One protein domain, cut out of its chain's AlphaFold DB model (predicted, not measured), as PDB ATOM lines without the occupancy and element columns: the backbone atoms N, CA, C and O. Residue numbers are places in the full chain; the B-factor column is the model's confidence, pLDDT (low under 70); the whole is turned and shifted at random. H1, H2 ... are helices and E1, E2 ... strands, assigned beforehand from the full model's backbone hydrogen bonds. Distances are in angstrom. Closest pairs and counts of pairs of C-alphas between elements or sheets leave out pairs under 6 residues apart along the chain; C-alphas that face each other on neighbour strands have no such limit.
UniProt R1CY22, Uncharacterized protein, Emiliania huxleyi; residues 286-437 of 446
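What this domain is: This is residues 286 to 437 of the 446 residues of an uncharacterized protein of Emiliania huxleyi (UniProt R1CY22). One strongly twisted sheet of seven strands runs through the body, with H2 and H4 over one face and H1 and H3 over the other. At the E1 and E2 end a loop-and-strand arm reaches away from the body; its residues 308 to 314 stick out and add to the length. The printed part has 152 residues with four named helices and eight named strands, in the order E1 E2 E3 E4 H1 E5 H2 E6 H3 E7 E8 H4. The sheet is mixed, in the order E1 E2 E4 E6 E5 E7 E8, and the class is mixed, helices and strands. The whole is compact, with a radius of gyration of the C-alphas of 15.9 A, yet elongated in outline, spanning 52 by 33 by 29 A.

How they stand to each other: In the sheet, E6 (378 to 383) is parallel to E5 (346 to 351), with N 380 and O 347 2.8 A apart, and to E4 (324 to 330), with N 381 and O 329 2.7 A apart. E4 is antiparallel to E2 (298 to 303), N 299 and O 328 being 2.8 A apart. E2 and E1 (289 to 294) form a hairpin, with N 290 and O 302 2.9 A apart. E5 is antiparallel to E7 (404 to 409), with N 348 and O 406 2.8 A apart. E7 and E8 (414 to 417) form a hairpin, with N 407 and O 416 2.8 A apart. H4 (424 to 435) is over E7, along the strands at 14 degrees on the local plane; their closest C-alphas, of Leu 427 and Ala 405, are 7.3 A apart. H2 (366 to 373), on the same face, is close to H4 but not clearly touching, at a shallow tilt of 21 degrees, the same way; the closest C-alphas, of Leu 369 and Arg 428, are 7.5 A apart. E5, H2 and E6 make a strand-helix-strand unit, two parallel neighbour strands joined through a helix, with a right-handed crossover. On the opposite face, H1 (336 to 341) has a height over the sheet of 8.5 A and H3 (388 to 395) of 8.9 A. E4, H1 and E5 make a split unit, with E6 between its strands, also right-handed. In H1, H2, H3 and H4 every O i to N i+4 pair is within hydrogen-bond range. E3 (314 to 318) pairs with no named strand and is apart from E2 and E4.

Where its parts are: E1 begins at C-alpha 289 (-12.346, 4.646, 44.604), and H4 ends at C-alpha 435 (9.388, 1.545, 27.141). E7 is 17.3 A long, E4 17.2 A, E2 17.0 A, H4 16.5 A and E6 16.2 A.

The domain as a whole: The C-alphas farthest apart, of Asp 311 and Gly 412, are 53.1 A apart. The printed part has no cut, and the link from E5 to H2 is long. The pLDDT is under 70 at residues 286 to 287, 307 to 312 and 353 to 357.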
ATOM      1  N   ARG A 286     -17.222  -3.265  40.843       63.06
ATOM      2  CA  ARG A 286     -16.612  -1.935  40.868       63.06
ATOM      3  C   ARG A 286     -16.318  -1.567  42.319       63.06
ATOM      4  O   ARG A 286     -17.247  -1.423  43.107       63.06
ATOM      5  N   HIS A 287     -15.043  -1.415  42.663       66.81
ATOM      6  CA  HIS A 287     -14.672  -0.701  43.881       66.81
ATOM      7  C   HIS A 287     -15.081   0.764  43.740       66.81
ATOM      8  O   HIS A 287     -14.910   1.357  42.670       66.81
ATOM      9  N   THR A 288     -15.586   1.352  44.821       75.44
ATOM     10  CA  THR A 288     -15.663   2.807  44.930       75.44
ATOM     11  C   THR A 288     -14.266   3.294  45.272       75.44
ATOM     12  O   THR A 288     -13.759   3.015  46.353       75.44
ATOM     13  N   TRP A 289     -13.619   3.984  44.340       79.50
ATOM     14  CA  TRP A 289     -12.346   4.646  44.604       79.50
ATOM     15  C   TRP A 289     -12.626   6.055  45.099       79.50
ATOM     16  O   TRP A 289     -13.387   6.792  44.466       79.50
ATOM     17  N   ILE A 290     -12.004   6.439  46.209       80.06
ATOM     18  CA  ILE A 290     -11.898   7.848  46.566       80.06
ATOM     19  C   ILE A 290     -10.626   8.402  45.981       80.06
ATOM     20  O   ILE A 290      -9.556   7.812  46.095       80.06
ATOM     21  N   VAL A 291     -10.777   9.554  45.352       82.44
ATOM     22  CA  VAL A 291      -9.669  10.369  44.897       82.44
ATOM     23  C   VAL A 291      -9.639  11.563  45.818       82.44
ATOM     24  O   VAL A 291     -10.647  12.261  45.949       82.44
ATOM     25  N   PHE A 292      -8.503  11.800  46.448       81.31
ATOM     26  CA  PHE A 292      -8.310  13.032  47.181       81.31
ATOM     27  C   PHE A 292      -6.953  13.634  46.870       81.31
ATOM     28  O   PHE A 292      -5.954  12.952  46.636       81.31
ATOM     29  N   GLU A 293      -6.976  14.953  46.818       79.44
ATOM     30  CA  GLU A 293      -5.802  15.785  46.652       79.44
ATOM     31  C   GLU A 293      -5.203  15.994  48.036       79.44
ATOM     32  O   GLU A 293      -5.929  16.287  48.990       79.44
ATOM     33  N   VAL A 294      -3.895  15.805  48.146       73.25
ATOM     34  CA  VAL A 294      -3.159  16.066  49.375       73.25
ATOM     35  C   VAL A 294      -2.161  17.162  49.083       73.25
ATOM     36  O   VAL A 294      -1.206  16.976  48.327       73.25
ATOM     37  N   GLY A 295      -2.425  18.323  49.674       72.56
ATOM     38  CA  GLY A 295      -1.681  19.527  49.371       72.56
ATOM     39  C   GLY A 295      -1.784  19.930  47.901       72.56
ATOM     40  O   GLY A 295      -2.697  19.570  47.159       72.56
ATOM     41  N   ASP A 296      -0.805  20.717  47.504       72.06
ATOM     42  CA  ASP A 296      -0.811  21.500  46.288       72.06
ATOM     43  C   ASP A 296      -0.067  20.732  45.178       72.06
ATOM     44  O   ASP A 296       1.070  21.029  44.824       72.06
ATOM     45  N   GLY A 297      -0.713  19.694  44.636       81.88
ATOM     46  CA  GLY A 297      -0.249  19.009  43.423       81.88
ATOM     47  C   GLY A 297       0.038  17.511  43.527       81.88
ATOM     48  O   GLY A 297       0.589  16.941  42.583       81.88
ATOM     49  N   PHE A 298      -0.357  16.861  44.620       87.62
ATOM     50  CA  PHE A 298      -0.341  15.405  44.734       87.62
ATOM     51  C   PHE A 298      -1.762  14.867  44.849       87.62
ATOM     52  O   PHE A 298      -2.569  15.345  45.644       87.62
ATOM     53  N   VAL A 299      -2.064  13.840  44.065       89.31
ATOM     54  CA  VAL A 299      -3.359  13.165  44.068       89.31
ATOM     55  C   VAL A 299      -3.149  11.704  44.415       89.31
ATOM     56  O   VAL A 299      -2.322  11.020  43.813       89.31
ATOM     57  N   TYR A 300      -3.921  11.219  45.375       90.94
ATOM     58  CA  TYR A 300      -3.908   9.827  45.790       90.94
ATOM     59  C   TYR A 300      -5.272   9.199  45.526       90.94
ATOM     60  O   TYR A 300      -6.302   9.880  45.550       90.94
ATOM     61  N   GLN A 301      -5.281   7.892  45.265       90.12
ATOM     62  CA  GLN A 301      -6.515   7.119  45.222       90.12
ATOM     63  C   GLN A 301      -6.466   5.978  46.214       90.12
ATOM     64  O   GLN A 301      -5.482   5.244  46.261       90.12
ATOM     65  N   TYR A 302      -7.564   5.793  46.932       90.12
ATOM     66  CA  TYR A 302      -7.747   4.683  47.851       90.12
ATOM     67  C   TYR A 302      -9.048   3.974  47.503       90.12
ATOM     68  O   TYR A 302     -10.086   4.608  47.295       90.12
ATOM     69  N   ALA A 303      -8.997   2.651  47.412       87.44
ATOM     70  CA  ALA A 303     -10.194   1.843  47.304       87.44
ATOM     71  C   ALA A 303     -10.943   1.918  48.634       87.44
ATOM     72  O   ALA A 303     -10.352   1.792  49.703       87.44
ATOM     73  N   LEU A 304     -12.252   2.113  48.580       81.94
ATOM     74  CA  LEU A 304     -13.084   2.049  49.767       81.94
ATOM     75  C   LEU A 304     -13.644   0.643  49.972       81.94
ATOM     76  O   LEU A 304     -13.909  -0.067  48.990       81.94
ATOM     77  N   PRO A 305     -13.903   0.259  51.233       73.38
ATOM     78  CA  PRO A 305     -14.774  -0.871  51.505       73.38
ATOM     79  C   PRO A 305     -16.164  -0.613  50.903       73.38
ATOM     80  O   PRO A 305     -16.619   0.529  50.779       73.38
ATOM     81  N   HIS A 306     -16.851  -1.683  50.502       71.19
ATOM     82  CA  HIS A 306     -18.219  -1.567  50.004       71.19
ATOM     83  C   HIS A 306     -19.112  -1.022  51.122       71.19
ATOM     84  O   HIS A 306     -18.965  -1.430  52.273       71.19
ATOM     85  N   ARG A 307     -20.070  -0.145  50.808       68.12
ATOM     86  CA  ARG A 307     -20.944   0.457  51.831       68.12
ATOM     87  C   ARG A 307     -21.653  -0.598  52.693       68.12
ATOM     88  O   ARG A 307     -21.760  -0.418  53.893       68.12
ATOM     89  N   GLU A 308     -22.061  -1.710  52.083       64.19
ATOM     90  CA  GLU A 308     -22.701  -2.852  52.766       64.19
ATOM     91  C   GLU A 308     -21.738  -3.684  53.629       64.19
ATOM     92  O   GLU A 308     -22.178  -4.491  54.429       64.19
ATOM     93  N   SER A 309     -20.422  -3.532  53.451       59.03
ATOM     94  CA  SER A 309     -19.421  -4.183  54.313       59.03
ATOM     95  C   SER A 309     -19.050  -3.348  55.539       59.03
ATOM     96  O   SER A 309     -18.342  -3.838  56.414       59.03
ATOM     97  N   VAL A 310     -19.530  -2.102  55.612       61.03
ATOM     98  CA  VAL A 310     -19.312  -1.191  56.740       61.03
ATOM     99  C   VAL A 310     -20.625  -1.059  57.511       61.03
ATOM    100  O   VAL A 310     -21.237   0.006  57.573       61.03
ATOM    101  N   ASP A 311     -21.089  -2.178  58.072       60.91
ATOM    102  CA  ASP A 311     -22.217  -2.174  59.015       60.91
ATOM    103  C   ASP A 311     -21.827  -1.498  60.338       60.91
ATOM    104  O   ASP A 311     -22.678  -0.984  61.065       60.91
ATOM    105  N   ALA A 312     -20.526  -1.458  60.641       69.12
ATOM    106  CA  ALA A 312     -20.004  -0.759  61.799       69.12
ATOM    107  C   ALA A 312     -20.105   0.762  61.609       69.12
ATOM    108  O   ALA A 312     -19.839   1.314  60.544       69.12
ATOM    109  N   GLU A 313     -20.477   1.470  62.669       83.88
ATOM    110  CA  GLU A 313     -20.623   2.923  62.612       83.88
ATOM    111  C   GLU A 313     -19.274   3.660  62.515       83.88
ATOM    112  O   GLU A 313     -19.211   4.814  62.091       83.88
ATOM    113  N   TYR A 314     -18.188   2.970  62.849       87.31
ATOM    114  CA  TYR A 314     -16.815   3.367  62.582       87.31
ATOM    115  C   TYR A 314     -15.956   2.119  62.337       87.31
ATOM    116  O   TYR A 314     -16.294   1.019  62.776       87.31
ATOM    117  N   SER A 315     -14.859   2.250  61.592       89.88
ATOM    118  CA  SER A 315     -14.017   1.112  61.200       89.88
ATOM    119  C   SER A 315     -12.559   1.508  61.034       89.88
ATOM    120  O   SER A 315     -12.255   2.582  60.511       89.88
ATOM    121  N   LEU A 316     -11.664   0.608  61.436       90.56
ATOM    122  CA  LEU A 316     -10.260   0.669  61.051       90.56
ATOM    123  C   LEU A 316     -10.149   0.070  59.649       90.56
ATOM    124  O   LEU A 316     -10.354  -1.123  59.463       90.56
ATOM    125  N   VAL A 317      -9.870   0.909  58.666       90.56
ATOM    126  CA  VAL A 317      -9.686   0.525  57.271       90.56
ATOM    127  C   VAL A 317      -8.224   0.166  57.056       90.56
ATOM    128  O   VAL A 317      -7.337   0.959  57.366       90.56
ATOM    129  N   GLU A 318      -7.971  -1.012  56.503       91.38
ATOM    130  CA  GLU A 318      -6.636  -1.412  56.065       91.38
ATOM    131  C   GLU A 318      -6.585  -1.453  54.543       91.38
ATOM    132  O   GLU A 318      -7.475  -2.026  53.902       91.38
ATOM    133  N   TRP A 319      -5.525  -0.880  53.977       91.50
ATOM    134  CA  TRP A 319      -5.260  -0.883  52.544       91.50
ATOM    135  C   TRP A 319      -4.065  -1.782  52.218       91.50
ATOM    136  O   TRP A 319      -2.914  -1.349  52.306       91.50
ATOM    137  N   PRO A 320      -4.309  -3.039  51.803       87.25
ATOM    138  CA  PRO A 320      -3.278  -3.892  51.230       87.25
ATOM    139  C   PRO A 320      -2.596  -3.264  50.008       87.25
ATOM    140  O   PRO A 320      -3.133  -2.364  49.352       87.25
ATOM    141  N   ALA A 321      -1.441  -3.813  49.628       81.81
ATOM    142  CA  ALA A 321      -0.783  -3.460  48.373       81.81
ATOM    143  C   ALA A 321      -1.765  -3.536  47.184       81.81
ATOM    144  O   ALA A 321      -2.568  -4.464  47.083       81.81
ATOM    145  N   GLY A 322      -1.730  -2.523  46.315       81.50
ATOM    146  CA  GLY A 322      -2.621  -2.413  45.154       81.50
ATOM    147  C   GLY A 322      -4.020  -1.843  45.442       81.50
ATOM    148  O   GLY A 322      -4.760  -1.563  44.501       81.50
ATOM    149  N   THR A 323      -4.396  -1.613  46.709       84.44
ATOM    150  CA  THR A 323      -5.673  -0.946  47.071       84.44
ATOM    151  C   THR A 323      -5.541   0.561  47.286       84.44
ATOM    152  O   THR A 323      -6.542   1.253  47.459       84.44
ATOM    153  N   ALA A 324      -4.319   1.082  47.220       88.12
ATOM    154  CA  ALA A 324      -4.020   2.503  47.201       88.12
ATOM    155  C   ALA A 324      -2.977   2.785  46.117       88.12
ATOM    156  O   ALA A 324      -2.049   1.996  45.922       88.12
ATOM    157  N   ILE A 325      -3.121   3.906  45.411       89.75
ATOM    158  CA  ILE A 325      -2.136   4.377  44.438       89.75
ATOM    159  C   ILE A 325      -1.821   5.851  44.631       89.75
ATOM    160  O   ILE A 325      -2.664   6.657  45.025       89.75
ATOM    161  N   GLY A 326      -0.589   6.201  44.291       88.50
ATOM    162  CA  GLY A 326      -0.113   7.567  44.288       88.50
ATOM    163  C   GLY A 326       1.352   7.676  44.707       88.50
ATOM    164  O   GLY A 326       2.005   6.668  45.001       88.50
ATOM    165  N   PRO A 327       1.872   8.908  44.725       91.12
ATOM    166  CA  PRO A 327       1.216  10.113  44.244       91.12
ATOM    167  C   PRO A 327       1.092  10.116  42.717       91.12
ATOM    168  O   PRO A 327       2.038   9.803  41.994       91.12
ATOM    169  N   LEU A 328      -0.075  10.526  42.232       93.62
ATOM    170  CA  LEU A 328      -0.248  11.055  40.887       93.62
ATOM    171  C   LEU A 328       0.067  12.551  40.971       93.62
ATOM    172  O   LEU A 328      -0.523  13.265  41.780       93.62
ATOM    173  N   LEU A 329       1.019  13.028  40.179       93.19
ATOM    174  CA  LEU A 329       1.397  14.437  40.173       93.19
ATOM    175  C   LEU A 329       0.336  15.239  39.429       93.19
ATOM    176  O   LEU A 329      -0.199  14.776  38.428       93.19
ATOM    177  N   GLN A 330       0.046  16.453  39.864       91.81
ATOM    178  CA  GLN A 330      -0.835  17.353  39.134       91.81
ATOM    179  C   GLN A 330      -0.006  18.364  38.351       91.81
ATOM    180  O   GLN A 330       0.890  19.014  38.890       91.81
ATOM    181  N   MET A 331      -0.345  18.546  37.078       92.75
ATOM    182  CA  MET A 331       0.123  19.690  36.316       92.75
ATOM    183  C   MET A 331      -0.622  20.932  36.821       92.75
ATOM    184  O   MET A 331      -1.754  21.193  36.429       92.75
ATOM    185  N   SER A 332      -0.009  21.651  37.756       89.88
ATOM    186  CA  SER A 332      -0.497  22.917  38.307       89.88
ATOM    187  C   SER A 332       0.701  23.779  38.716       89.88
ATOM    188  O   SER A 332       1.806  23.243  38.849       89.88
ATOM    189  N   PRO A 333       0.542  25.095  38.953       88.56
ATOM    190  CA  PRO A 333       1.641  25.927  39.449       88.56
ATOM    191  C   PRO A 333       2.314  25.359  40.703       88.56
ATOM    192  O   PRO A 333       3.527  25.479  40.859       88.56
ATOM    193  N   ALA A 334       1.531  24.711  41.561       84.38
ATOM    194  CA  ALA A 334       1.992  24.195  42.835       84.38
ATOM    195  C   ALA A 334       2.579  22.770  42.732       84.38
ATOM    196  O   ALA A 334       3.571  22.473  43.391       84.38
ATOM    197  N   GLY A 335       2.065  21.936  41.815       88.19
ATOM    198  CA  GLY A 335       2.600  20.595  41.532       88.19
ATOM    199  C   GLY A 335       3.791  20.571  40.563       88.19
ATOM    200  O   GLY A 335       4.559  19.607  40.542       88.19
ATOM    201  N   MET A 336       3.993  21.635  39.780       91.44
ATOM    202  CA  MET A 336       5.066  21.732  38.781       91.44
ATOM    203  C   MET A 336       6.471  21.450  39.345       91.44
ATOM    204  O   MET A 336       7.218  20.719  38.692       91.44
ATOM    205  N   PRO A 337       6.866  21.955  40.532       90.50
ATOM    206  CA  PRO A 337       8.164  21.618  41.108       90.50
ATOM    207  C   PRO A 337       8.375  20.109  41.280       90.50
ATOM    208  O   PRO A 337       9.444  19.612  40.934       90.50
ATOM    209  N   ALA A 338       7.352  19.368  41.724       89.38
ATOM    210  CA  ALA A 338       7.414  17.913  41.867       89.38
ATOM    211  C   ALA A 338       7.453  17.198  40.506       89.38
ATOM    212  O   ALA A 338       8.205  16.238  40.329       89.38
ATOM    213  N   VAL A 339       6.699  17.695  39.515       93.12
ATOM    214  CA  VAL A 339       6.750  17.192  38.127       93.12
ATOM    215  C   VAL A 339       8.154  17.337  37.539       93.12
ATOM    216  O   VAL A 339       8.635  16.403  36.902       93.12
ATOM    217  N   ILE A 340       8.819  18.469  37.769       93.50
ATOM    218  CA  ILE A 340      10.176  18.734  37.271       93.50
ATOM    219  C   ILE A 340      11.230  17.923  38.038       93.50
ATOM    220  O   ILE A 340      12.181  17.438  37.426       93.50
ATOM    221  N   ALA A 341      11.086  17.788  39.360       91.38
ATOM    222  CA  ALA A 341      12.064  17.110  40.210       91.38
ATOM    223  C   ALA A 341      12.130  15.593  39.968       91.38
ATOM    224  O   ALA A 341      13.183  14.980  40.136       91.38
ATOM    225  N   ASP A 342      11.023  14.974  39.562       92.81
ATOM    226  CA  ASP A 342      11.003  13.559  39.215       92.81
ATOM    227  C   ASP A 342      11.776  13.339  37.894       92.81
ATOM    228  O   ASP A 342      11.420  13.871  36.843       92.81
ATOM    229  N   ALA A 343      12.837  12.530  37.914       95.75
ATOM    230  CA  ALA A 343      13.679  12.282  36.738       95.75
ATOM    231  C   ALA A 343      13.090  11.262  35.742       95.75
ATOM    232  O   ALA A 343      13.593  11.113  34.629       95.75
ATOM    233  N   ARG A 344      12.040  10.527  36.126       97.56
ATOM    234  CA  ARG A 344      11.446   9.470  35.291       97.56
ATOM    235  C   ARG A 344      10.695  10.063  34.095       97.56
ATOM    236  O   ARG A 344      10.244  11.207  34.166       97.56
ATOM    237  N   PRO A 345      10.455   9.307  33.016       98.19
ATOM    238  CA  PRO A 345       9.502   9.732  32.000       98.19
ATOM    239  C   PRO A 345       8.109   9.964  32.596       98.19
ATOM    240  O   PRO A 345       7.681   9.256  33.511       98.19
ATOM    241  N   LYS A 346       7.410  10.982  32.099       98.19
ATOM    242  CA  LYS A 346       6.117  11.435  32.611       98.19
ATOM    243  C   LYS A 346       4.994  10.975  31.705       98.19
ATOM    244  O   LYS A 346       4.954  11.368  30.544       98.19
ATOM    245  N   LEU A 347       4.081  10.171  32.239       98.25
ATOM    246  CA  LEU A 347       2.829   9.811  31.589       98.25
ATOM    247  C   LEU A 347       1.753  10.825  31.976       98.25
ATOM    248  O   LEU A 347       1.203  10.773  33.074       98.25
ATOM    249  N   HIS A 348       1.452  11.736  31.060       97.69
ATOM    250  CA  HIS A 348       0.375  12.702  31.192       97.69
ATOM    251  C   HIS A 348      -0.961  12.039  30.856       97.69
ATOM    252  O   HIS A 348      -1.176  11.625  29.718       97.69
ATOM    253  N   LEU A 349      -1.868  11.969  31.827       96.88
ATOM    254  CA  LEU A 349      -3.281  11.667  31.619       96.88
ATOM    255  C   LEU A 349      -4.005  12.994  31.390       96.88
ATOM    256  O   LEU A 349      -4.158  13.794  32.315       96.88
ATOM    257  N   VAL A 350      -4.390  13.243  30.141       96.25
ATOM    258  CA  VAL A 350      -4.993  14.504  29.703       96.25
ATOM    259  C   VAL A 350      -6.507  14.359  29.757       96.25
ATOM    260  O   VAL A 350      -7.084  13.615  28.963       96.25
ATOM    261  N   LEU A 351      -7.146  15.048  30.699       94.31
ATOM    262  CA  LEU A 351      -8.577  14.920  30.995       94.31
ATOM    263  C   LEU A 351      -9.262  16.293  30.922       94.31
ATOM    264  O   LEU A 351      -8.621  17.318  31.155       94.31
ATOM    265  N   ASP A 352     -10.556  16.324  30.608       89.31
ATOM    266  CA  ASP A 352     -11.361  17.554  30.640       89.31
ATOM    267  C   ASP A 352     -11.871  17.794  32.072       89.31
ATOM    268  O   ASP A 352     -12.843  17.181  32.512       89.31
ATOM    269  N   GLY A 353     -11.143  18.608  32.841       68.25
ATOM    270  CA  GLY A 353     -11.259  18.710  34.299       68.25
ATOM    271  C   GLY A 353     -12.166  19.825  34.821       68.25
ATOM    272  O   GLY A 353     -11.974  20.300  35.944       68.25
ATOM    273  N   ARG A 354     -13.176  20.270  34.066       64.56
ATOM    274  CA  ARG A 354     -14.078  21.333  34.547       64.56
ATOM    275  C   ARG A 354     -15.088  20.815  35.593       64.56
ATOM    276  O   ARG A 354     -15.955  20.029  35.220       64.56
ATOM    277  N   PRO A 355     -15.124  21.339  36.840       52.41
ATOM    278  CA  PRO A 355     -14.080  22.021  37.602       52.41
ATOM    279  C   PRO A 355     -13.490  21.138  38.728       52.41
ATOM    280  O   PRO A 355     -14.194  20.733  39.651       52.41
ATOM    281  N   LYS A 356     -12.161  20.969  38.707       59.31
ATOM    282  CA  LYS A 356     -11.244  20.768  39.855       59.31
ATOM    283  C   LYS A 356     -11.442  19.553  40.766       59.31
ATOM    284  O   LYS A 356     -10.868  19.523  41.848       59.31
ATOM    285  N   LEU A 357     -12.220  18.554  40.373       68.06
ATOM    286  CA  LEU A 357     -12.267  17.291  41.105       68.06
ATOM    287  C   LEU A 357     -11.869  16.170  40.154       68.06
ATOM    288  O   LEU A 357     -12.645  15.757  39.299       68.06
ATOM    289  N   TRP A 358     -10.649  15.656  40.323       79.19
ATOM    290  CA  TRP A 358     -10.218  14.420  39.661       79.19
ATOM    291  C   TRP A 358     -11.086  13.221  40.069       79.19
ATOM    292  O   TRP A 358     -11.159  12.220  39.351       79.19
ATOM    293  N   ALA A 359     -11.765  13.328  41.216       72.75
ATOM    294  CA  ALA A 359     -12.767  12.379  41.668       72.75
ATOM    295  C   ALA A 359     -13.847  12.175  40.592       72.75
ATOM    296  O   ALA A 359     -14.556  13.101  40.214       72.75
ATOM    297  N   GLY A 360     -13.954  10.942  40.090       75.44
ATOM    298  CA  GLY A 360     -14.900  10.558  39.038       75.44
ATOM    299  C   GLY A 360     -14.366  10.656  37.603       75.44
ATOM    300  O   GLY A 360     -14.951  10.040  36.715       75.44
ATOM    301  N   LEU A 361     -13.247  11.352  37.367       84.25
ATOM    302  CA  LEU A 361     -12.597  11.416  36.047       84.25
ATOM    303  C   LEU A 361     -11.539  10.328  35.856       84.25
ATOM    304  O   LEU A 361     -11.243   9.936  34.726       84.25
ATOM    305  N   LEU A 362     -10.941   9.854  36.952       88.38
ATOM    306  CA  LEU A 362      -9.872   8.868  36.882       88.38
ATOM    307  C   LEU A 362     -10.432   7.478  36.534       88.38
ATOM    308  O   LEU A 362     -11.334   6.992  37.222       88.38
ATOM    309  N   PRO A 363      -9.916   6.817  35.479       88.19
ATOM    310  CA  PRO A 363     -10.411   5.508  35.078       88.19
ATOM    311  C   PRO A 363     -10.184   4.447  36.159       88.19
ATOM    312  O   PRO A 363      -9.118   4.392  36.768       88.19
ATOM    313  N   SER A 364     -11.140   3.531  36.336       85.31
ATOM    314  CA  SER A 364     -11.057   2.469  37.353       85.31
ATOM    315  C   SER A 364      -9.917   1.466  37.132       85.31
ATOM    316  O   SER A 364      -9.570   0.736  38.055       85.31
ATOM    317  N   TRP A 365      -9.338   1.413  35.928       89.06
ATOM    318  CA  TRP A 365      -8.173   0.586  35.593       89.06
ATOM    319  C   TRP A 365      -6.826   1.269  35.885       89.06
ATOM    320  O   TRP A 365      -5.777   0.630  35.785       89.06
ATOM    321  N   LEU A 366      -6.823   2.560  36.244       90.81
ATOM    322  CA  LEU A 366      -5.596   3.310  36.515       90.81
ATOM    323  C   LEU A 366      -4.755   2.708  37.658       90.81
ATOM    324  O   LEU A 366      -3.536   2.648  37.491       90.81
ATOM    325  N   PRO A 367      -5.339   2.194  38.760       88.38
ATOM    326  CA  PRO A 367      -4.570   1.545  39.817       88.38
ATOM    327  C   PRO A 367      -3.693   0.389  39.342       88.38
ATOM    328  O   PRO A 367      -2.490   0.397  39.593       88.38
ATOM    329  N   ALA A 368      -4.250  -0.538  38.560       87.81
ATOM    330  CA  ALA A 368      -3.497  -1.667  38.012       87.81
ATOM    331  C   ALA A 368      -2.390  -1.217  37.039       87.81
ATOM    332  O   ALA A 368      -1.340  -1.849  36.930       87.81
ATOM    333  N   LEU A 369      -2.613  -0.122  36.305       92.06
ATOM    334  CA  LEU A 369      -1.597   0.459  35.430       92.06
ATOM    335  C   LEU A 369      -0.462   1.118  36.231       92.06
ATOM    336  O   LEU A 369       0.708   0.956  35.885       92.06
ATOM    337  N   HIS A 370      -0.804   1.851  37.292       93.38
ATOM    338  CA  HIS A 370       0.159   2.487  38.186       93.38
ATOM    339  C   HIS A 370       0.976   1.450  38.960       93.38
ATOM    340  O   HIS A 370       2.183   1.605  39.089       93.38
ATOM    341  N   GLU A 371       0.362   0.366  39.427       89.94
ATOM    342  CA  GLU A 371       1.085  -0.751  40.042       89.94
ATOM    343  C   GLU A 371       2.112  -1.353  39.072       89.94
ATOM    344  O   GLU A 371       3.270  -1.553  39.436       89.94
ATOM    345  N   GLN A 372       1.725  -1.562  37.809       93.38
ATOM    346  CA  GLN A 372       2.612  -2.154  36.810       93.38
ATOM    347  C   GLN A 372       3.758  -1.224  36.374       93.38
ATOM    348  O   GLN A 372       4.879  -1.689  36.168       93.38
ATOM    349  N   TYR A 373       3.490   0.070  36.175       96.25
ATOM    350  CA  TYR A 373       4.436   0.989  35.523       96.25
ATOM    351  C   TYR A 373       4.914   2.147  36.406       96.25
ATOM    352  O   TYR A 373       5.821   2.876  36.011       96.25
ATOM    353  N   GLY A 374       4.352   2.322  37.600       93.81
ATOM    354  CA  GLY A 374       4.617   3.453  38.494       93.81
ATOM    355  C   GLY A 374       6.023   3.490  39.078       93.81
ATOM    356  O   GLY A 374       6.414   4.526  39.596       93.81
ATOM    357  N   ALA A 375       6.810   2.415  38.969       94.19
ATOM    358  CA  ALA A 375       8.245   2.448  39.260       94.19
ATOM    359  C   ALA A 375       9.051   3.101  38.117       94.19
ATOM    360  O   ALA A 375       9.996   3.844  38.375       94.19
ATOM    361  N   ALA A 376       8.649   2.867  36.863       97.06
ATOM    362  CA  ALA A 376       9.344   3.336  35.664       97.06
ATOM    363  C   ALA A 376       8.865   4.710  35.173       97.06
ATOM    364  O   ALA A 376       9.624   5.421  34.520       97.06
ATOM    365  N   LEU A 377       7.620   5.087  35.475       97.69
ATOM    366  CA  LEU A 377       6.978   6.312  34.997       97.69
ATOM    367  C   LEU A 377       6.467   7.165  36.161       97.69
ATOM    368  O   LEU A 377       5.937   6.647  37.143       97.69
ATOM    369  N   GLY A 378       6.567   8.487  36.019       96.81
ATOM    370  CA  GLY A 378       5.799   9.432  36.825       96.81
ATOM    371  C   GLY A 378       4.431   9.665  36.191       96.81
ATOM    372  O   GLY A 378       4.352  10.024  35.019       96.81
ATOM    373  N   PHE A 379       3.348   9.462  36.935       97.44
ATOM    374  CA  PHE A 379       1.993   9.714  36.443       97.44
ATOM    375  C   PHE A 379       1.622  11.173  36.704       97.44
ATOM    376  O   PHE A 379       1.757  11.638  37.834       97.44
ATOM    377  N   VAL A 380       1.162  11.884  35.673       96.56
ATOM    378  CA  VAL A 380       0.822  13.310  35.745       96.56
ATOM    379  C   VAL A 380      -0.609  13.540  35.267       96.56
ATOM    380  O   VAL A 380      -0.942  13.267  34.120       96.56
ATOM    381  N   LEU A 381      -1.465  14.082  36.120       94.94
ATOM    382  CA  LEU A 381      -2.804  14.531  35.764       94.94
ATOM    383  C   LEU A 381      -2.710  15.916  35.131       94.94
ATOM    384  O   LEU A 381      -2.149  16.836  35.723       94.94
ATOM    385  N   THR A 382      -3.219  16.062  33.909       94.94
ATOM    386  CA  THR A 382      -3.144  17.318  33.155       94.94
ATOM    387  C   THR A 382      -4.538  17.748  32.718       94.94
ATOM    388  O   THR A 382      -5.205  17.027  31.976       94.94
ATOM    389  N   ASP A 383      -4.974  18.928  33.162       93.94
ATOM    390  CA  ASP A 383      -6.241  19.507  32.710       93.94
ATOM    391  C   ASP A 383      -6.082  20.017  31.273       93.94
ATOM    392  O   ASP A 383      -5.240  20.877  30.985       93.94
ATOM    393  N   ALA A 384      -6.889  19.461  30.371       94.69
ATOM    394  CA  ALA A 384      -6.837  19.729  28.943       94.69
ATOM    395  C   ALA A 384      -7.120  21.199  28.598       94.69
ATOM    396  O   ALA A 384      -6.573  21.722  27.625       94.69
ATOM    397  N   SER A 385      -7.969  21.863  29.384       92.56
ATOM    398  CA  SER A 385      -8.396  23.243  29.167       92.56
ATOM    399  C   SER A 385      -7.409  24.252  29.753       92.56
ATOM    400  O   SER A 385      -7.015  25.187  29.053       92.56
ATOM    401  N   GLU A 386      -6.932  24.028  30.980       92.56
ATOM    402  CA  GLU A 386      -5.960  24.903  31.647       92.56
ATOM    403  C   GLU A 386      -4.586  24.849  30.960       92.56
ATOM    404  O   GLU A 386      -3.887  25.859  30.875       92.56
ATOM    405  N   HIS A 387      -4.219  23.691  30.399       94.38
ATOM    406  CA  HIS A 387      -2.907  23.464  29.785       94.38
ATOM    407  C   HIS A 387      -2.966  23.344  28.256       94.38
ATOM    408  O   HIS A 387      -2.005  22.881  27.639       94.38
ATOM    409  N   ALA A 388      -4.050  23.798  27.614       95.06
ATOM    410  CA  ALA A 388      -4.291  23.627  26.176       95.06
ATOM    411  C   ALA A 388      -3.128  24.108  25.288       95.06
ATOM    412  O   ALA A 388      -2.756  23.445  24.319       95.06
ATOM    413  N   MET A 389      -2.530  25.256  25.619       95.19
ATOM    414  CA  MET A 389      -1.388  25.801  24.878       95.19
ATOM    415  C   MET A 389      -0.147  24.910  25.009       95.19
ATOM    416  O   MET A 389       0.513  24.641  24.008       95.19
ATOM    417  N   LEU A 390       0.173  24.458  26.227       93.75
ATOM    418  CA  LEU A 390       1.329  23.596  26.492       93.75
ATOM    419  C   LEU A 390       1.151  22.236  25.809       93.75
ATOM    420  O   LEU A 390       2.054  21.775  25.118       93.75
ATOM    421  N   LEU A 391      -0.040  21.645  25.935       95.38
ATOM    422  CA  LEU A 391      -0.408  20.384  25.295       95.38
ATOM    423  C   LEU A 391      -0.276  20.459  23.773       95.38
ATOM    424  O   LEU A 391       0.382  19.613  23.165       95.38
ATOM    425  N   ARG A 392      -0.814  21.518  23.157       95.38
ATOM    426  CA  ARG A 392      -0.735  21.706  21.706       95.38
ATOM    427  C   ARG A 392       0.700  21.927  21.252       95.38
ATOM    428  O   ARG A 392       1.117  21.324  20.271       95.38
ATOM    429  N   ARG A 393       1.440  22.795  21.946       94.31
ATOM    430  CA  ARG A 393       2.799  23.184  21.556       94.31
ATOM    431  C   ARG A 393       3.798  22.042  21.708       94.31
ATOM    432  O   ARG A 393       4.646  21.881  20.843       94.31
ATOM    433  N   PHE A 394       3.733  21.294  22.807       94.12
ATOM    434  CA  PHE A 394       4.768  20.312  23.138       94.12
ATOM    435  C   PHE A 394       4.394  18.881  22.775       94.12
ATOM    436  O   PHE A 394       5.285  18.092  22.478       94.12
ATOM    437  N   PHE A 395       3.105  18.542  22.773       95.19
ATOM    438  CA  PHE A 395       2.645  17.183  22.487       95.19
ATOM    439  C   PHE A 395       1.819  17.087  21.201       95.19
ATOM    440  O   PHE A 395       1.505  15.982  20.772       95.19
ATOM    441  N   GLY A 396       1.433  18.209  20.583       95.06
ATOM    442  CA  GLY A 396       0.483  18.199  19.466       95.06
ATOM    443  C   GLY A 396      -0.939  17.796  19.878       95.06
ATOM    444  O   GLY A 396      -1.763  17.504  19.017       95.06
ATOM    445  N   VAL A 397      -1.240  17.788  21.181       95.50
ATOM    446  CA  VAL A 397      -2.543  17.399  21.742       95.50
ATOM    447  C   VAL A 397      -3.413  18.639  21.915       95.50
ATOM    448  O   VAL A 397      -3.008  19.606  22.559       95.50
ATOM    449  N   ARG A 398      -4.626  18.642  21.362       95.69
ATOM    450  CA  ARG A 398      -5.604  19.722  21.562       95.69
ATOM    451  C   ARG A 398      -6.514  19.380  22.735       95.69
ATOM    452  O   ARG A 398      -6.761  18.214  23.016       95.69
ATOM    453  N   ALA A 399      -7.101  20.399  23.362       94.81
ATOM    454  CA  ALA A 399      -8.031  20.196  24.474       94.81
ATOM    455  C   ALA A 399      -9.210  19.267  24.109       94.81
ATOM    456  O   ALA A 399      -9.600  18.419  24.898       94.81
ATOM    457  N   GLN A 400      -9.719  19.382  22.878       95.06
ATOM    458  CA  GLN A 400     -10.800  18.545  22.336       95.06
ATOM    459  C   GLN A 400     -10.420  17.074  22.102       95.06
ATOM    460  O   GLN A 400     -11.299  16.268  21.816       95.06
ATOM    461  N   ASP A 401      -9.129  16.738  22.156       95.38
ATOM    462  CA  ASP A 401      -8.667  15.356  22.026       95.38
ATOM    463  C   ASP A 401      -8.750  14.615  23.383       95.38
ATOM    464  O   ASP A 401      -8.544  13.406  23.431       95.38
ATOM    465  N   ALA A 402      -9.065  15.311  24.487       94.69
ATOM    466  CA  ALA A 402      -9.300  14.694  25.790       94.69
ATOM    467  C   ALA A 402     -10.619  13.875  25.822       94.69
ATOM    468  O   ALA A 402     -11.611  14.300  25.226       94.69
ATOM    469  N   PRO A 403     -10.676  12.736  26.548       95.88
ATOM    470  CA  PRO A 403      -9.582  12.146  27.318       95.88
ATOM    471  C   PRO A 403      -8.550  11.430  26.426       95.88
ATOM    472  O   PRO A 403      -8.903  10.597  25.588       95.88
ATOM    473  N   THR A 404      -7.264  11.716  26.652       97.12
ATOM    474  CA  THR A 404      -6.118  11.111  25.941       97.12
ATOM    475  C   THR A 404      -4.889  11.009  26.858       97.12
ATOM    476  O   THR A 404      -4.967  11.305  28.052       97.12
ATOM    477  N   ALA A 405      -3.753  10.560  26.326       98.06
ATOM    478  CA  ALA A 405      -2.491  10.482  27.044       98.06
ATOM    479  C   ALA A 405      -1.312  11.010  26.220       98.06
ATOM    480  O   ALA A 405      -1.309  10.966  24.988       98.06
ATOM    481  N   ALA A 406      -0.282  11.471  26.920       98.00
ATOM    482  CA  ALA A 406       0.981  11.881  26.328       98.00
ATOM    483  C   ALA A 406       2.160  11.444  27.208       98.00
ATOM    484  O   ALA A 406       2.003  11.250  28.409       98.00
ATOM    485  N   LEU A 407       3.340  11.274  26.619       98.38
ATOM    486  CA  LEU A 407       4.567  10.915  27.330       98.38
ATOM    487  C   LEU A 407       5.635  11.980  27.108       98.38
ATOM    488  O   LEU A 407       5.848  12.412  25.978       98.38
ATOM    489  N   HIS A 408       6.320  12.376  28.178       98.06
ATOM    490  CA  HIS A 408       7.501  13.239  28.129       98.06
ATOM    491  C   HIS A 408       8.699  12.508  28.726       98.06
ATOM    492  O   HIS A 408       8.673  12.109  29.887       98.06
ATOM    493  N   ASN A 409       9.755  12.330  27.938       97.81
ATOM    494  CA  ASN A 409      11.035  11.828  28.416       97.81
ATOM    495  C   ASN A 409      11.961  13.018  28.731       97.81
ATOM    496  O   ASN A 409      12.482  13.631  27.792       97.81
ATOM    497  N   PRO A 410      12.197  13.363  30.011       96.44
ATOM    498  CA  PRO A 410      12.987  14.541  30.359       96.44
ATOM    499  C   PRO A 410      14.465  14.412  29.961       96.44
ATOM    500  O   PRO A 410      15.091  15.427  29.677       96.44
ATOM    501  N   ALA A 411      15.013  13.193  29.866       96.31
ATOM    502  CA  ALA A 411      16.423  12.975  29.527       96.31
ATOM    503  C   ALA A 411      16.770  13.389  28.084       96.31
ATOM    504  O   ALA A 411      17.841  13.938  27.840       96.31
ATOM    505  N   GLY A 412      15.862  13.139  27.135       95.00
ATOM    506  CA  GLY A 412      16.015  13.507  25.719       95.00
ATOM    507  C   GLY A 412      15.142  14.685  25.281       95.00
ATOM    508  O   GLY A 412      15.166  15.067  24.115       95.00
ATOM    509  N   ASN A 413      14.338  15.238  26.195       95.56
ATOM    510  CA  ASN A 413      13.256  16.177  25.895       95.56
ATOM    511  C   ASN A 413      12.312  15.681  24.775       95.56
ATOM    512  O   ASN A 413      11.822  16.468  23.960       95.56
ATOM    513  N   GLU A 414      12.062  14.373  24.722       96.81
ATOM    514  CA  GLU A 414      11.221  13.740  23.702       96.81
ATOM    515  C   GLU A 414       9.763  13.745  24.159       96.81
ATOM    516  O   GLU A 414       9.471  13.477  25.329       96.81
ATOM    517  N   LYS A 415       8.841  14.042  23.241       97.00
ATOM    518  CA  LYS A 415       7.402  14.075  23.518       97.00
ATOM    519  C   LYS A 415       6.679  13.102  22.604       97.00
ATOM    520  O   LYS A 415       7.014  12.989  21.427       97.00
ATOM    521  N   TYR A 416       5.671  12.425  23.132       97.62
ATOM    522  CA  TYR A 416       4.858  11.460  22.401       97.62
ATOM    523  C   TYR A 416       3.393  11.700  22.742       97.62
ATOM    524  O   TYR A 416       3.067  11.958  23.899       97.62
ATOM    525  N   ALA A 417       2.507  11.579  21.762       97.31
ATOM    526  CA  ALA A 417       1.066  11.647  21.970       97.31
ATOM    527  C   ALA A 417       0.425  10.318  21.586       97.31
ATOM    528  O   ALA A 417       0.783   9.714  20.572       97.31
ATOM    529  N   MET A 418      -0.521   9.865  22.402       97.38
ATOM    530  CA  MET A 418      -1.329   8.697  22.089       97.38
ATOM    531  C   MET A 418      -2.361   9.073  21.018       97.38
ATOM    532  O   MET A 418      -3.042  10.093  21.122       97.38
ATOM    533  N   GLY A 419      -2.485   8.245  19.981       92.69
ATOM    534  CA  GLY A 419      -3.560   8.377  18.999       92.69
ATOM    535  C   GLY A 419      -4.868   7.766  19.510       92.69
ATOM    536  O   GLY A 419      -4.855   6.707  20.132       92.69
ATOM    537  N   GLY A 420      -6.003   8.392  19.191       93.06
ATOM    538  CA  GLY A 420      -7.334   7.872  19.528       93.06
ATOM    539  C   GLY A 420      -7.795   8.181  20.957       93.06
ATOM    540  O   GLY A 420      -7.220   9.018  21.647       93.06
ATOM    541  N   GLN A 421      -8.883   7.530  21.380       93.00
ATOM    542  CA  GLN A 421      -9.499   7.742  22.695       93.00
ATOM    543  C   GLN A 421      -8.784   6.967  23.805       93.00
ATOM    544  O   GLN A 421      -8.409   5.805  23.622       93.00
ATOM    545  N   LEU A 422      -8.684   7.579  24.989       95.75
ATOM    546  CA  LEU A 422      -8.146   6.936  26.186       95.75
ATOM    547  C   LEU A 422      -8.971   5.714  26.603       95.75
ATOM    548  O   LEU A 422     -10.123   5.822  27.016       95.75
ATOM    549  N   ASN A 423      -8.343   4.543  26.553       95.88
ATOM    550  CA  ASN A 423      -8.843   3.305  27.141       95.88
ATOM    551  C   ASN A 423      -7.664   2.456  27.639       95.88
ATOM    552  O   ASN A 423      -6.516   2.704  27.267       95.88
ATOM    553  N   GLU A 424      -7.950   1.456  28.474       95.00
ATOM    554  CA  GLU A 424      -6.918   0.643  29.122       95.00
ATOM    555  C   GLU A 424      -5.980  -0.041  28.119       95.00
ATOM    556  O   GLU A 424      -4.761   0.031  28.265       95.00
ATOM    557  N   ALA A 425      -6.535  -0.687  27.090       96.31
ATOM    558  CA  ALA A 425      -5.753  -1.450  26.121       96.31
ATOM    559  C   ALA A 425      -4.821  -0.538  25.310       96.31
ATOM    560  O   ALA A 425      -3.621  -0.806  25.234       96.31
ATOM    561  N   ALA A 426      -5.356   0.567  24.779       96.88
ATOM    562  CA  ALA A 426      -4.581   1.543  24.015       96.88
ATOM    563  C   ALA A 426      -3.478   2.188  24.864       96.88
ATOM    564  O   ALA A 426      -2.345   2.318  24.405       96.88
ATOM    565  N   LEU A 427      -3.769   2.536  26.123       97.50
ATOM    566  CA  LEU A 427      -2.775   3.142  27.005       97.50
ATOM    567  C   LEU A 427      -1.668   2.155  27.398       97.50
ATOM    568  O   LEU A 427      -0.494   2.525  27.408       97.50
ATOM    569  N   ARG A 428      -2.014   0.893  27.689       97.38
ATOM    570  CA  ARG A 428      -1.027  -0.165  27.972       97.38
ATOM    571  C   ARG A 428      -0.113  -0.406  26.777       97.38
ATOM    572  O   ARG A 428       1.093  -0.546  26.962       97.38
ATOM    573  N   GLU A 429      -0.670  -0.450  25.568       97.75
ATOM    574  CA  GLU A 429       0.111  -0.570  24.339       97.75
ATOM    575  C   GLU A 429       1.028   0.638  24.133       97.75
ATOM    576  O   GLU A 429       2.226   0.448  23.940       97.75
ATOM    577  N   PHE A 430       0.504   1.856  24.278       98.19
ATOM    578  CA  PHE A 430       1.270   3.096  24.159       98.19
ATOM    579  C   PHE A 430       2.456   3.150  25.135       98.19
ATOM    580  O   PHE A 430       3.588   3.414  24.729       98.19
ATOM    581  N   VAL A 431       2.228   2.824  26.412       98.06
ATOM    582  CA  VAL A 431       3.281   2.762  27.439       98.06
ATOM    583  C   VAL A 431       4.315   1.681  27.121       98.06
ATOM    584  O   VAL A 431       5.518   1.928  27.188       98.06
ATOM    585  N   ARG A 432       3.870   0.482  26.741       97.88
ATOM    586  CA  ARG A 432       4.762  -0.626  26.379       97.88
ATOM    587  C   ARG A 432       5.626  -0.269  25.166       97.88
ATOM    588  O   ARG A 432       6.818  -0.563  25.148       97.88
ATOM    589  N   ASP A 433       5.046   0.346  24.144       98.19
ATOM    590  CA  ASP A 433       5.766   0.759  22.941       98.19
ATOM    591  C   ASP A 433       6.807   1.837  23.257       98.19
ATOM    592  O   ASP A 433       7.922   1.763  22.741       98.19
ATOM    593  N   PHE A 434       6.491   2.775  24.155       97.94
ATOM    594  CA  PHE A 434       7.450   3.757  24.660       97.94
ATOM    595  C   PHE A 434       8.630   3.092  25.374       97.94
ATOM    596  O   PHE A 434       9.780   3.319  25.004       97.94
ATOM    597  N   LEU A 435       8.353   2.219  26.349       97.50
ATOM    598  CA  LEU A 435       9.388   1.545  27.141       97.50
ATOM    599  C   LEU A 435      10.291   0.629  26.295       97.50
ATOM    600  O   LEU A 435      11.431   0.372  26.672       97.50
ATOM    601  N   HIS A 436       9.810   0.163  25.139       97.81
ATOM    602  CA  HIS A 436      10.594  -0.620  24.178       97.81
ATOM    603  C   HIS A 436      11.204   0.209  23.034       97.81
ATOM    604  O   HIS A 436      11.730  -0.376  22.089       97.81
ATOM    605  N   GLY A 437      11.117   1.545  23.069       97.38
ATOM    606  CA  GLY A 437      11.681   2.416  22.029       97.38
ATOM    607  C   GLY A 437      11.017   2.263  20.654       97.38
ATOM    608  O   GLY A 437      11.643   2.516  19.627       97.38
TER     609      GLY A 437